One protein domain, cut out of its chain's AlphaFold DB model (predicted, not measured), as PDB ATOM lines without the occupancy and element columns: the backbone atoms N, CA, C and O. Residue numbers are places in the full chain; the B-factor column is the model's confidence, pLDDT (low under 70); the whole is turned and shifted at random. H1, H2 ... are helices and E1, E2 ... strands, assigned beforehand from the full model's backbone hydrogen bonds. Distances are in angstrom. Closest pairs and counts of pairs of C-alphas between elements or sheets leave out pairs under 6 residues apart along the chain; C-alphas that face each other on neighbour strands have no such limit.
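AT A GLANCE: This is residues 264 to 362 of the 375 residues of the protein "DDE_Tnp_1_7 domain-containing protein" of Pyronema omphalodes (strain CBS 100304) (UniProt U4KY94). A small sheet of two antiparallel strands, E1 and E2, and three helices, H1, H3 and H4, make a loose body with H1 nearest its middle, and the longest helix, H2, leads away from it as an arm. Residues 303 to 308 stick out at the tip of this arm, and from there a long link folds back to E2. The 99 printed residues hold four named helices and two named strands, in the order E1, H1, H2, E2, H3, H4, and the class is mixed, helices and strands. The whole is loose, with a radius of gyration of the C-alphas of 15.6 A, and elongated, with spans of 53 by 28 by 25 A.

HOW THE PARTS SIT: Strands E1, residues 271 to 278, and E2, residues 316 to 321, are antiparallel neighbours, with 143 degrees between their directions. N 274 and O 318, at 2.8 A, and N 317 and O 277, also at 2.8 A, are within hydrogen-bond range. E1 bends by 92 degrees at residue 275. A tight link joins E1 to H1, residues 280 to 288. H1 and H3, residues 336 to 342, only just touch, with 3 pairs of C-alphas within 8 A; the closest C-alphas, of Leu 281 and Cys 336, are 6.3 A apart. Their lines are about perpendicular, at 88 degrees. H1 and H4, residues 351 to 361, also only just touch, with 3 pairs of C-alphas within 8 A; the closest C-alphas are those of Thr 288 and Ala 353, 6.6 A apart. They run opposite ways at a steep tilt of 64 degrees. H3 and H4 are apart. H2, residues 291 to 304, is close to H1 but not clearly touching, the closest C-alphas being those of Glu 286 and Arg 292, 5.6 A apart. Their lines are about perpendicular, at 85 degrees. H2 is apart from E1, H3 and H4. In H1, H2, H3 and H4 every O i to N i+4 pair is within hydrogen-bond range.

IN THESE COORDINATES: E1 begins at C-alpha 271, (129.518, 203.035, 186.395), and measures 15.5 A from first to last C-alpha; E2 measures 14.5 A. H2 measures 19.9 A and ends at C-alpha 304, (168.777, 194.438, 175.759). H1 measures 12.6 A and H3 10.1 A. H4 measures 15.6 A and ends at C-alpha 361, (144.624, 201.233, 204.036).

THE WHOLE: The C-alphas of Glu 264 and Ser 306, the two farthest apart, are 53.4 A apart. The printed part has no cut. The links from H2 to E2, 11 residues, and from E2 to H3, 14 residues, are long. The mean pLDDT of the printed part is 87.2; residues 264 to 267, 308 to 309 and 311 are under 70.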
ATOM      1  N   GLU A 264     119.692 193.176 194.184       46.78
ATOM      2  CA  GLU A 264     119.690 194.159 195.276       46.78
ATOM      3  C   GLU A 264     121.071 194.764 195.559       46.78
ATOM      4  O   GLU A 264     121.155 195.929 195.933       46.78
ATOM      5  N   ARG A 265     122.179 194.045 195.313       49.31
ATOM      6  CA  ARG A 265     123.532 194.596 195.539       49.31
ATOM      7  C   ARG A 265     124.002 195.528 194.427       49.31
ATOM      8  O   ARG A 265     124.940 196.293 194.634       49.31
ATOM      9  N   PHE A 266     123.398 195.466 193.243       50.84
ATOM     10  CA  PHE A 266     123.854 196.253 192.096       50.84
ATOM     11  C   PHE A 266     123.288 197.668 192.046       50.84
ATOM     12  O   PHE A 266     123.909 198.523 191.414       50.84
ATOM     13  N   SER A 267     122.159 197.929 192.710       56.34
ATOM     14  CA  SER A 267     121.497 199.241 192.690       56.34
ATOM     15  C   SER A 267     122.421 200.374 193.160       56.34
ATOM     16  O   SER A 267     122.346 201.487 192.645       56.34
ATOM     17  N   GLU A 268     123.368 200.087 194.058       79.06
ATOM     18  CA  GLU A 268     124.285 201.094 194.602       79.06
ATOM     19  C   GLU A 268     125.604 201.250 193.816       79.06
ATOM     20  O   GLU A 268     126.327 202.238 193.981       79.06
ATOM     21  N   HIS A 269     125.955 200.297 192.945       89.12
ATOM     22  CA  HIS A 269     127.219 200.311 192.203       89.12
ATOM     23  C   HIS A 269     126.993 200.810 190.773       89.12
ATOM     24  O   HIS A 269     126.706 200.042 189.859       89.12
ATOM     25  N   VAL A 270     127.170 202.118 190.566       87.56
ATOM     26  CA  VAL A 270     126.975 202.771 189.259       87.56
ATOM     27  C   VAL A 270     128.311 203.031 188.558       87.56
ATOM     28  O   VAL A 270     129.263 203.539 189.167       87.56
ATOM     29  N   ILE A 271     128.378 202.705 187.262       94.19
ATOM     30  CA  ILE A 271     129.518 203.035 186.395       94.19
ATOM     31  C   ILE A 271     129.510 204.539 186.115       94.19
ATOM     32  O   ILE A 271     128.566 205.062 185.528       94.19
ATOM     33  N   ILE A 272     130.603 205.219 186.454       92.38
ATOM     34  CA  ILE A 272     130.873 206.602 186.046       92.38
ATOM     35  C   ILE A 272     132.139 206.660 185.183       92.38
ATOM     36  O   ILE A 272     133.010 205.787 185.265       92.38
ATOM     37  N   LYS A 273     132.254 207.687 184.337       94.25
ATOM     38  CA  LYS A 273     133.481 207.951 183.573       94.25
ATOM     39  C   LYS A 273     134.448 208.758 184.442       94.25
ATOM     40  O   LYS A 273     134.088 209.807 184.960       94.25
ATOM     41  N   GLY A 274     135.662 208.250 184.621       91.19
ATOM     42  CA  GLY A 274     136.743 208.890 185.367       91.19
ATOM     43  C   GLY A 274     138.025 209.027 184.538       91.19
ATOM     44  O   GLY A 274     138.051 208.654 183.360       91.19
ATOM     45  N   PRO A 275     139.113 209.542 185.141       94.50
ATOM     46  CA  PRO A 275     140.408 209.620 184.475       94.50
ATOM     47  C   PRO A 275     140.870 208.230 184.030       94.50
ATOM     48  O   PRO A 275     140.717 207.243 184.752       94.50
ATOM     49  N   LYS A 276     141.466 208.155 182.838       95.81
ATOM     50  CA  LYS A 276     141.910 206.896 182.231       95.81
ATOM     51  C   LYS A 276     143.054 206.279 183.047       95.81
ATOM     52  O   LYS A 276     144.204 206.691 182.917       95.81
ATOM     53  N   ARG A 277     142.751 205.266 183.863       96.31
ATOM     54  CA  ARG A 277     143.714 204.561 184.735       96.31
ATOM     55  C   ARG A 277     143.793 203.074 184.387       96.31
ATOM     56  O   ARG A 277     142.997 202.564 183.600       96.31
ATOM     57  N   SER A 278     144.787 202.364 184.918       95.50
ATOM     58  CA  SER A 278     144.826 200.902 184.808       95.50
ATOM     59  C   SER A 278     143.644 200.287 185.557       95.50
ATOM     60  O   SER A 278     143.182 200.821 186.567       95.50
ATOM     61  N   CYS A 279     143.134 199.163 185.053       96.56
ATOM     62  CA  CYS A 279     142.113 198.432 185.786       96.56
ATOM     63  C   CYS A 279     142.698 197.883 187.095       96.56
ATOM     64  O   CYS A 279     143.667 197.123 187.081       96.56
ATOM     65  N   TRP A 280     142.063 198.237 188.208       96.56
ATOM     66  CA  TRP A 280     142.477 197.864 189.551       96.56
ATOM     67  C   TRP A 280     142.497 196.339 189.742       96.56
ATOM     68  O   TRP A 280     143.534 195.788 190.099       96.56
ATOM     69  N   LEU A 281     141.422 195.635 189.362       95.69
ATOM     70  CA  LEU A 281     141.351 194.172 189.496       95.69
ATOM     71  C   LEU A 281     142.359 193.445 188.587       95.69
ATOM     72  O   LEU A 281     142.916 192.419 188.964       95.69
ATOM     73  N   CYS A 282     142.637 193.982 187.392       94.94
ATOM     74  CA  CYS A 282     143.684 193.433 186.522       94.94
ATOM     75  C   CYS A 282     145.069 193.539 187.160       94.94
ATOM     76  O   CYS A 282     145.849 192.598 187.066       94.94
ATOM     77  N   ASN A 283     145.364 194.688 187.770       93.88
ATOM     78  CA  ASN A 283     146.627 194.934 188.454       93.88
ATOM     79  C   ASN A 283     146.778 193.988 189.652       93.88
ATOM     80  O   ASN A 283     147.815 193.353 189.810       93.88
ATOM     81  N   LEU A 284     145.707 193.808 190.430       93.25
ATOM     82  CA  LEU A 284     145.699 192.891 191.565       93.25
ATOM     83  C   LEU A 284     145.947 191.434 191.138       93.25
ATOM     84  O   LEU A 284     146.832 190.786 191.687       93.25
ATOM     85  N   ARG A 285     145.262 190.951 190.091       92.69
ATOM     86  CA  ARG A 285     145.503 189.608 189.526       92.69
ATOM     87  C   ARG A 285     146.928 189.424 188.993       92.69
ATOM     88  O   ARG A 285     147.485 188.332 189.050       92.69
ATOM     89  N   GLU A 286     147.532 190.469 188.436       91.00
ATOM     90  CA  GLU A 286     148.919 190.404 187.956       91.00
ATOM     91  C   GLU A 286     149.932 190.366 189.110       91.00
ATOM     92  O   GLU A 286     150.964 189.703 188.989       91.00
ATOM     93  N   LYS A 287     149.632 191.038 190.232       89.31
ATOM     94  CA  LYS A 287     150.416 190.916 191.468       89.31
ATOM     95  C   LYS A 287     150.359 189.480 192.006       89.31
ATOM     96  O   LYS A 287     151.414 188.924 192.286       89.31
ATOM     97  N   THR A 288     149.172 188.871 192.094       89.19
ATOM     98  CA  THR A 288     149.010 187.522 192.676       89.19
ATOM     99  C   THR A 288     149.573 186.405 191.809       89.19
ATOM    100  O   THR A 288     150.158 185.461 192.323       89.19
ATOM    101  N   SER A 289     149.450 186.509 190.486       89.00
ATOM    102  CA  SER A 289     149.920 185.466 189.559       89.00
ATOM    103  C   SER A 289     151.439 185.433 189.347       89.00
ATOM    104  O   SER A 289     151.923 184.643 188.540       89.00
ATOM    105  N   GLY A 290     152.207 186.333 189.973       85.88
ATOM    106  CA  GLY A 290     153.647 186.478 189.716       85.88
ATOM    107  C   GLY A 290     153.984 186.990 188.305       85.88
ATOM    108  O   GLY A 290     155.149 187.243 187.990       85.88
ATOM    109  N   LEU A 291     152.976 187.229 187.453       83.88
ATOM    110  CA  LEU A 291     153.148 187.719 186.084       83.88
ATOM    111  C   LEU A 291     153.846 189.082 186.041       83.88
ATOM    112  O   LEU A 291     154.528 189.390 185.064       83.88
ATOM    113  N   ARG A 292     153.746 189.881 187.110       81.50
ATOM    114  CA  ARG A 292     154.466 191.155 187.218       81.50
ATOM    115  C   ARG A 292     155.986 190.977 187.204       81.50
ATOM    116  O   ARG A 292     156.669 191.777 186.566       81.50
ATOM    117  N   ALA A 293     156.509 189.951 187.882       83.81
ATOM    118  CA  ALA A 293     157.940 189.644 187.889       83.81
ATOM    119  C   ALA A 293     158.388 189.190 186.493       83.81
ATOM    120  O   ALA A 293     159.297 189.783 185.915       83.81
ATOM    121  N   LYS A 294     157.631 188.265 185.891       83.50
ATOM    122  CA  LYS A 294     157.877 187.768 184.530       83.50
ATOM    123  C   LYS A 294     157.823 188.878 183.474       83.50
ATOM    124  O   LYS A 294     158.617 188.900 182.542       83.50
ATOM    125  N   ARG A 295     156.919 189.855 183.618       83.94
ATOM    126  CA  ARG A 295     156.865 191.025 182.728       83.94
ATOM    127  C   ARG A 295     158.084 191.926 182.897       83.94
ATOM    128  O   ARG A 295     158.580 192.424 181.893       83.94
ATOM    129  N   LYS A 296     158.540 192.175 184.131       85.31
ATOM    130  CA  LYS A 296     159.759 192.964 184.366       85.31
ATOM    131  C   LYS A 296     160.965 192.295 183.714       85.31
ATOM    132  O   LYS A 296     161.701 192.978 183.019       85.31
ATOM    133  N   GLU A 297     161.087 190.979 183.862       87.25
ATOM    134  CA  GLU A 297     162.140 190.173 183.241       87.25
ATOM    135  C   GLU A 297     162.091 190.238 181.704       87.25
ATOM    136  O   GLU A 297     163.092 190.525 181.048       87.25
ATOM    137  N   LEU A 298     160.900 190.097 181.111       85.19
ATOM    138  CA  LEU A 298     160.710 190.263 179.665       85.19
ATOM    139  C   LEU A 298     160.990 191.696 179.193       85.19
ATOM    140  O   LEU A 298     161.510 191.886 178.098       85.19
ATOM    141  N   GLN A 299     160.665 192.712 179.996       85.44
ATOM    142  CA  GLN A 299     160.990 194.106 179.683       85.44
ATOM    143  C   GLN A 299     162.495 194.370 179.750       85.44
ATOM    144  O   GLN A 299     163.005 195.111 178.912       85.44
ATOM    145  N   THR A 300     163.213 193.788 180.714       86.94
ATOM    146  CA  THR A 300     164.677 193.890 180.781       86.94
ATOM    147  C   THR A 300     165.332 193.177 179.606       86.94
ATOM    148  O   THR A 300     166.225 193.747 178.983       86.94
ATOM    149  N   LEU A 301     164.823 191.999 179.227       85.38
ATOM    150  CA  LEU A 301     165.311 191.264 178.063       85.38
ATOM    151  C   LEU A 301     165.059 192.052 176.765       85.38
ATOM    152  O   LEU A 301     165.990 192.283 176.000       85.38
ATOM    153  N   ALA A 302     163.842 192.567 176.561       82.94
ATOM    154  CA  ALA A 302     163.483 193.345 175.372       82.94
ATOM    155  C   ALA A 302     164.292 194.647 175.233       82.94
ATOM    156  O   ALA A 302     164.623 195.052 174.120       82.94
ATOM    157  N   LYS A 303     164.651 195.297 176.352       85.00
ATOM    158  CA  LYS A 303     165.553 196.461 176.333       85.00
ATOM    159  C   LYS A 303     166.960 196.095 175.857       85.00
ATOM    160  O   LYS A 303     167.578 196.907 175.179       85.00
ATOM    161  N   SER A 304     167.450 194.898 176.189       85.50
ATOM    162  CA  SER A 304     168.777 194.438 175.759       85.50
ATOM    163  C   SER A 304     168.832 194.011 174.291       85.50
ATOM    164  O   SER A 304     169.864 194.170 173.651       85.50
ATOM    165  N   THR A 305     167.728 193.517 173.722       83.38
ATOM    166  CA  THR A 305     167.747 192.922 172.377       83.38
ATOM    167  C   THR A 305     167.507 193.909 171.236       83.38
ATOM    168  O   THR A 305     167.499 193.486 170.084       83.38
ATOM    169  N   SER A 306     167.298 195.209 171.493       78.56
ATOM    170  CA  SER A 306     166.925 196.238 170.486       78.56
ATOM    171  C   SER A 306     165.729 195.875 169.582       78.56
ATOM    172  O   SER A 306     165.363 196.617 168.671       78.56
ATOM    173  N   SER A 307     165.062 194.755 169.859       71.25
ATOM    174  CA  SER A 307     163.884 194.291 169.157       71.25
ATOM    175  C   SER A 307     162.673 194.971 169.778       71.25
ATOM    176  O   SER A 307     162.414 194.876 170.978       71.25
ATOM    177  N   SER A 308     161.920 195.690 168.947       67.62
ATOM    178  CA  SER A 308     160.694 196.397 169.330       67.62
ATOM    179  C   SER A 308     159.548 195.405 169.579       67.62
ATOM    180  O   SER A 308     158.509 195.416 168.917       67.62
ATOM    181  N   ALA A 309     159.742 194.477 170.517       69.62
ATOM    182  CA  ALA A 309     158.695 193.592 170.984       69.62
ATOM    183  C   ALA A 309     157.675 194.449 171.738       69.62
ATOM    184  O   ALA A 309     157.948 194.991 172.812       69.62
ATOM    185  N   LYS A 310     156.486 194.603 171.148       70.19
ATOM    186  CA  LYS A 310     155.375 195.368 171.715       70.19
ATOM    187  C   LYS A 310     154.894 194.684 172.996       70.19
ATOM    188  O   LYS A 310     153.993 193.849 172.970       70.19
ATOM    189  N   VAL A 311     155.502 195.032 174.129       69.31
ATOM    190  CA  VAL A 311     155.060 194.578 175.449       69.31
ATOM    191  C   VAL A 311     153.616 195.030 175.616       69.31
ATOM    192  O   VAL A 311     153.342 196.230 175.631       69.31
ATOM    193  N   MET A 312     152.678 194.079 175.697       71.81
ATOM    194  CA  MET A 312     151.254 194.389 175.821       71.81
ATOM    195  C   MET A 312     151.059 195.293 177.038       71.81
ATOM    196  O   MET A 312     151.229 194.841 178.168       71.81
ATOM    197  N   SER A 313     150.759 196.577 176.835       75.75
ATOM    198  CA  SER A 313     150.483 197.494 177.941       75.75
ATOM    199  C   SER A 313     149.191 197.065 178.626       75.75
ATOM    200  O   SER A 313     148.245 196.674 177.938       75.75
ATOM    201  N   MET A 314     149.108 197.169 179.954       81.44
ATOM    202  CA  MET A 314     147.843 196.911 180.640       81.44
ATOM    203  C   MET A 314     146.722 197.767 180.058       81.44
ATOM    204  O   MET A 314     146.871 198.982 179.900       81.44
ATOM    205  N   ALA A 315     145.587 197.123 179.787       81.38
ATOM    206  CA  ALA A 315     144.386 197.806 179.347       81.38
ATOM    207  C   ALA A 315     144.017 198.895 180.366       81.38
ATOM    208  O   ALA A 315     143.747 198.623 181.542       81.38
ATOM    209  N   ARG A 316     144.047 200.148 179.909       93.75
ATOM    210  CA  ARG A 316     143.545 201.289 180.672       93.75
ATOM    211  C   ARG A 316     142.041 201.414 180.453       93.75
ATOM    212  O   ARG A 316     141.562 201.234 179.337       93.75
ATOM    213  N   THR A 317     141.315 201.760 181.503       95.62
ATOM    214  CA  THR A 317     139.861 201.933 181.509       95.62
ATOM    215  C   THR A 317     139.507 203.335 181.997       95.62
ATOM    216  O   THR A 317     140.230 203.929 182.795       95.62
ATOM    217  N   VAL A 318     138.396 203.860 181.488       96.00
ATOM    218  CA  VAL A 318     137.757 205.096 181.972       96.00
ATOM    219  C   VAL A 318     136.577 204.794 182.893       96.00
ATOM    220  O   VAL A 318     135.982 205.710 183.442       96.00
ATOM    221  N   ASN A 319     136.194 203.523 183.037       95.75
ATOM    222  CA  ASN A 319     135.045 203.131 183.844       95.75
ATOM    223  C   ASN A 319     135.481 203.010 185.309       95.75
ATOM    224  O   ASN A 319     136.362 202.209 185.638       95.75
ATOM    225  N   ARG A 320     134.849 203.793 186.180       97.06
ATOM    226  CA  ARG A 320     135.098 203.856 187.623       97.06
ATOM    227  C   ARG A 320     133.806 203.540 188.359       97.06
ATOM    228  O   ARG A 320     132.740 203.992 187.951       97.06
ATOM    229  N   CYS A 321     133.889 202.760 189.431       96.31
ATOM    230  CA  CYS A 321     132.737 202.528 190.294       96.31
ATOM    231  C   CYS A 321     132.550 203.722 191.221       96.31
ATOM    232  O   CYS A 321     133.491 204.073 191.931       96.31
ATOM    233  N   ARG A 322     131.365 204.348 191.213       93.44
ATOM    234  CA  ARG A 322     131.090 205.517 192.063       93.44
ATOM    235  C   ARG A 322     131.225 205.181 193.548       93.44
ATOM    236  O   ARG A 322     131.864 205.935 194.268       93.44
ATOM    237  N   LYS A 323     130.674 204.041 193.974       93.94
ATOM    238  CA  LYS A 323     130.669 203.608 195.377       93.94
ATOM    239  C   LYS A 323     132.038 203.115 195.849       93.94
ATOM    240  O   LYS A 323     132.539 203.573 196.862       93.94
ATOM    241  N   CYS A 324     132.676 202.217 195.096       94.81
ATOM    242  CA  CYS A 324     133.968 201.635 195.498       94.81
ATOM    243  C   CYS A 324     135.180 202.486 195.130       94.81
ATOM    244  O   CYS A 324     136.305 202.157 195.492       94.81
ATOM    245  N   ASN A 325     134.984 203.515 194.311       95.62
ATOM    246  CA  ASN A 325     136.043 204.389 193.841       95.62
ATOM    247  C   ASN A 325     137.166 203.708 193.010       95.62
ATOM    248  O   ASN A 325     138.209 204.310 192.748       95.62
ATOM    249  N   LYS A 326     136.978 202.464 192.547       96.69
ATOM    250  CA  LYS A 326     137.992 201.701 191.788       96.69
ATOM    251  C   LYS A 326     137.725 201.742 190.272       96.69
ATOM    252  O   LYS A 326     136.578 201.712 189.822       96.69
ATOM    253  N   ASN A 327     138.794 201.791 189.467       97.69
ATOM    254  CA  ASN A 327     138.722 201.735 187.998       97.69
ATOM    255  C   ASN A 327     138.680 200.282 187.516       97.69
ATOM    256  O   ASN A 327     139.601 199.509 187.792       97.69
ATOM    257  N   LEU A 328     137.644 199.900 186.772       96.81
ATOM    258  CA  LEU A 328     137.393 198.511 186.379       96.81
ATOM    259  C   LEU A 328     137.221 198.384 184.865       96.81
ATOM    260  O   LEU A 328     136.655 199.247 184.193       96.81
ATOM    261  N   CYS A 329     137.790 197.324 184.300       96.12
ATOM    262  CA  CYS A 329     137.639 197.017 182.888       96.12
ATOM    263  C   CYS A 329     136.208 196.525 182.613       96.12
ATOM    264  O   CYS A 329     135.663 195.743 183.393       96.12
ATOM    265  N   PHE A 330     135.614 196.995 181.518       91.50
ATOM    266  CA  PHE A 330     134.302 196.551 181.051       91.50
ATOM    267  C   PHE A 330     134.370 196.394 179.532       91.50
ATOM    268  O   PHE A 330     134.066 197.324 178.786       91.50
ATOM    269  N   SER A 331     134.906 195.260 179.086       87.69
ATOM    270  CA  SER A 331     134.946 194.858 177.680       87.69
ATOM    271  C   SER A 331     134.349 193.463 177.511       87.69
ATOM    272  O   SER A 331     134.173 192.728 178.483       87.69
ATOM    273  N   SER A 332     134.061 193.084 176.266       76.00
ATOM    274  CA  SER A 332     133.543 191.755 175.921       76.00
ATOM    275  C   SER A 332     134.504 190.618 176.276       76.00
ATOM    276  O   SER A 332     134.065 189.526 176.606       76.00
ATOM    277  N   GLU A 333     135.813 190.872 176.213       83.62
ATOM    278  CA  GLU A 333     136.852 189.886 176.539       83.62
ATOM    279  C   GLU A 333     137.157 189.834 178.038       83.62
ATOM    280  O   GLU A 333     137.609 188.816 178.556       83.62
ATOM    281  N   LYS A 334     136.947 190.951 178.746       88.75
ATOM    282  CA  LYS A 334     137.296 191.076 180.156       88.75
ATOM    283  C   LYS A 334     136.325 192.006 180.873       88.75
ATOM    284  O   LYS A 334     136.336 193.224 180.682       88.75
ATOM    285  N   ASN A 335     135.528 191.425 181.762       93.88
ATOM    286  CA  ASN A 335     134.542 192.143 182.558       93.88
ATOM    287  C   ASN A 335     134.926 192.134 184.044       93.88
ATOM    288  O   ASN A 335     134.362 191.420 184.871       93.88
ATOM    289  N   CYS A 336     135.920 192.957 184.376       95.94
ATOM    290  CA  CYS A 336     136.378 193.142 185.748       95.94
ATOM    291  C   CYS A 336     135.315 193.796 186.640       95.94
ATOM    292  O   CYS A 336     135.399 193.686 187.857       95.94
ATOM    293  N   TRP A 337     134.371 194.528 186.040       95.00
ATOM    294  CA  TRP A 337     133.278 195.170 186.760       95.00
ATOM    295  C   TRP A 337     132.366 194.144 187.422       95.00
ATOM    296  O   TRP A 337     132.135 194.226 188.623       95.00
ATOM    297  N   THR A 338     131.859 193.188 186.645       92.06
ATOM    298  CA  THR A 338     130.983 192.139 187.170       92.06
ATOM    299  C   THR A 338     131.745 191.287 188.173       92.06
ATOM    300  O   THR A 338     131.298 191.171 189.305       92.06
ATOM    301  N   ASP A 339     132.938 190.808 187.803       94.69
ATOM    302  CA  ASP A 339     133.785 189.988 188.676       94.69
ATOM    303  C   ASP A 339     134.000 190.621 190.061       94.69
ATOM    304  O   ASP A 339     133.850 189.939 191.066       94.69
ATOM    305  N   TYR A 340     134.325 191.916 190.121       95.12
ATOM    306  CA  TYR A 340     134.604 192.608 191.383       95.12
ATOM    307  C   TYR A 340     133.373 192.744 192.296       95.12
ATOM    308  O   TYR A 340     133.523 192.769 193.512       95.12
ATOM    309  N   HIS A 341     132.172 192.864 191.726       93.12
ATOM    310  CA  HIS A 341     130.949 193.109 192.499       93.12
ATOM    311  C   HIS A 341     130.151 191.836 192.805       93.12
ATOM    312  O   HIS A 341     129.334 191.850 193.724       93.12
ATOM    313  N   THR A 342     130.352 190.751 192.049       87.62
ATOM    314  CA  THR A 342     129.584 189.509 192.233       87.62
ATOM    315  C   THR A 342     130.365 188.375 192.852       87.62
ATOM    316  O   THR A 342     129.765 187.569 193.555       87.62
ATOM    317  N   LYS A 343     131.664 188.269 192.560       92.06
ATOM    318  CA  LYS A 343     132.467 187.140 193.018       92.06
ATOM    319  C   LYS A 343     133.105 187.462 194.356       92.06
ATOM    320  O   LYS A 343     133.590 188.569 194.588       92.06
ATOM    321  N   SER A 344     133.143 186.461 195.219       91.88
ATOM    322  CA  SER A 344     133.964 186.483 196.422       91.88
ATOM    323  C   SER A 344     135.452 186.581 196.060       91.88
ATOM    324  O   SER A 344     135.890 186.193 194.972       91.88
ATOM    325  N   TRP A 345     136.270 187.084 196.985       91.56
ATOM    326  CA  TRP A 345     137.717 187.189 196.759       91.56
ATOM    327  C   TRP A 345     138.390 185.819 196.592       91.56
ATOM    328  O   TRP A 345     139.364 185.714 195.846       91.56
ATOM    329  N   ALA A 346     137.821 184.774 197.204       91.00
ATOM    330  CA  ALA A 346     138.250 183.388 197.038       91.00
ATOM    331  C   ALA A 346     138.018 182.883 195.603       91.00
ATOM    332  O   ALA A 346     138.940 182.372 194.974       91.00
ATOM    333  N   GLU A 347     136.831 183.114 195.027       90.50
ATOM    334  CA  GLU A 347     136.529 182.757 193.627       90.50
ATOM    335  C   GLU A 347     137.405 183.511 192.619       90.50
ATOM    336  O   GLU A 347     137.641 183.052 191.500       90.50
ATOM    337  N   LEU A 348     137.878 184.695 193.003       90.12
ATOM    338  CA  LEU A 348     138.786 185.503 192.202       90.12
ATOM    339  C   LEU A 348     140.262 185.106 192.376       90.12
ATOM    340  O   LEU A 348     141.086 185.597 191.599       90.12
ATOM    341  N   GLY A 349     140.593 184.255 193.356       92.00
ATOM    342  CA  GLY A 349     141.965 183.869 193.695       92.00
ATOM    343  C   GLY A 349     142.834 185.050 194.144       92.00
ATOM    344  O   GLY A 349     143.999 185.144 193.754       92.00
ATOM    345  N   ILE A 350     142.247 186.011 194.869       91.06
ATOM    346  CA  ILE A 350     142.916 187.252 195.320       91.06
ATOM    347  C   ILE A 350     142.722 187.538 196.814       91.06
ATOM    348  O   ILE A 350     143.054 188.629 197.265       91.06
ATOM    349  N   ASP A 351     142.179 186.592 197.567       91.44
ATOM    350  CA  ASP A 351     141.962 186.660 199.014       91.44
ATOM    351  C   ASP A 351     143.198 187.161 199.782       91.44
ATOM    352  O   ASP A 351     143.117 188.183 200.464       91.44
ATOM    353  N   LYS A 352     144.369 186.545 199.576       91.19
ATOM    354  CA  LYS A 352     145.615 186.951 200.257       91.19
ATOM    355  C   LYS A 352     146.054 188.374 199.909       91.19
ATOM    356  O   LYS A 352     146.460 189.139 200.775       91.19
ATOM    357  N   ALA A 353     145.954 188.750 198.633       89.25
ATOM    358  CA  ALA A 353     146.354 190.086 198.192       89.25
ATOM    359  C   ALA A 353     145.374 191.176 198.637       89.25
ATOM    360  O   ALA A 353     145.779 192.323 198.811       89.25
ATOM    361  N   MET A 354     144.096 190.833 198.812       90.00
ATOM    362  CA  MET A 354     143.110 191.737 199.396       90.00
ATOM    363  C   MET A 354     143.395 192.006 200.866       90.00
ATOM    364  O   MET A 354     143.353 193.160 201.279       90.00
ATOM    365  N   GLU A 355     143.732 190.969 201.633       90.81
ATOM    366  CA  GLU A 355     144.087 191.115 203.045       90.81
ATOM    367  C   GLU A 355     145.309 192.034 203.231       90.81
ATOM    368  O   GLU A 355     145.323 192.888 204.114       90.81
ATOM    369  N   GLU A 356     146.313 191.925 202.355       91.56
ATOM    370  CA  GLU A 356     147.476 192.823 202.354       91.56
ATOM    371  C   GLU A 356     147.148 194.275 201.970       91.56
ATOM    372  O   GLU A 356     147.779 195.195 202.484       91.56
ATOM    373  N   GLU A 357     146.219 194.511 201.039       89.12
ATOM    374  CA  GLU A 357     145.817 195.877 200.668       89.12
ATOM    375  C   GLU A 357     144.966 196.526 201.765       89.12
ATOM    376  O   GLU A 357     145.181 197.697 202.059       89.12
ATOM    377  N   LEU A 358     144.086 195.769 202.430       88.31
ATOM    378  CA  LEU A 358     143.327 196.266 203.586       88.31
ATOM    379  C   LEU A 358     144.256 196.659 204.744       88.31
ATOM    380  O   LEU A 358     144.088 197.725 205.323       88.31
ATOM    381  N   LYS A 359     145.311 195.870 205.004       90.75
ATOM    382  CA  LYS A 359     146.343 196.219 206.001       90.75
ATOM    383  C   LYS A 359     147.091 197.517 205.674       90.75
ATOM    384  O   LYS A 359     147.576 198.175 206.586       90.75
ATOM    385  N   LYS A 360     147.210 197.886 204.390       87.19
ATOM    386  CA  LYS A 360     147.842 199.151 203.971       87.19
ATOM    387  C   LYS A 360     146.911 200.346 204.119       87.19
ATOM    388  O   LYS A 360     147.401 201.422 204.435       87.19
ATOM    389  N   GLU A 361     145.617 200.166 203.858       82.25
ATOM    390  CA  GLU A 361     144.624 201.233 204.036       82.25
ATOM    391  C   GLU A 361     144.504 201.611 205.533       82.25
ATOM    392  O   GLU A 361     144.449 202.795 205.839       82.25
ATOM    393  N   ASP A 362     144.633 200.653 206.463       77.69
ATOM    394  CA  ASP A 362     144.601 200.918 207.918       77.69
ATOM    395  C   ASP A 362     145.833 201.653 208.486       77.69
ATOM    396  O   ASP A 362     145.792 202.140 209.610       77.69
TER     397      ASP A 362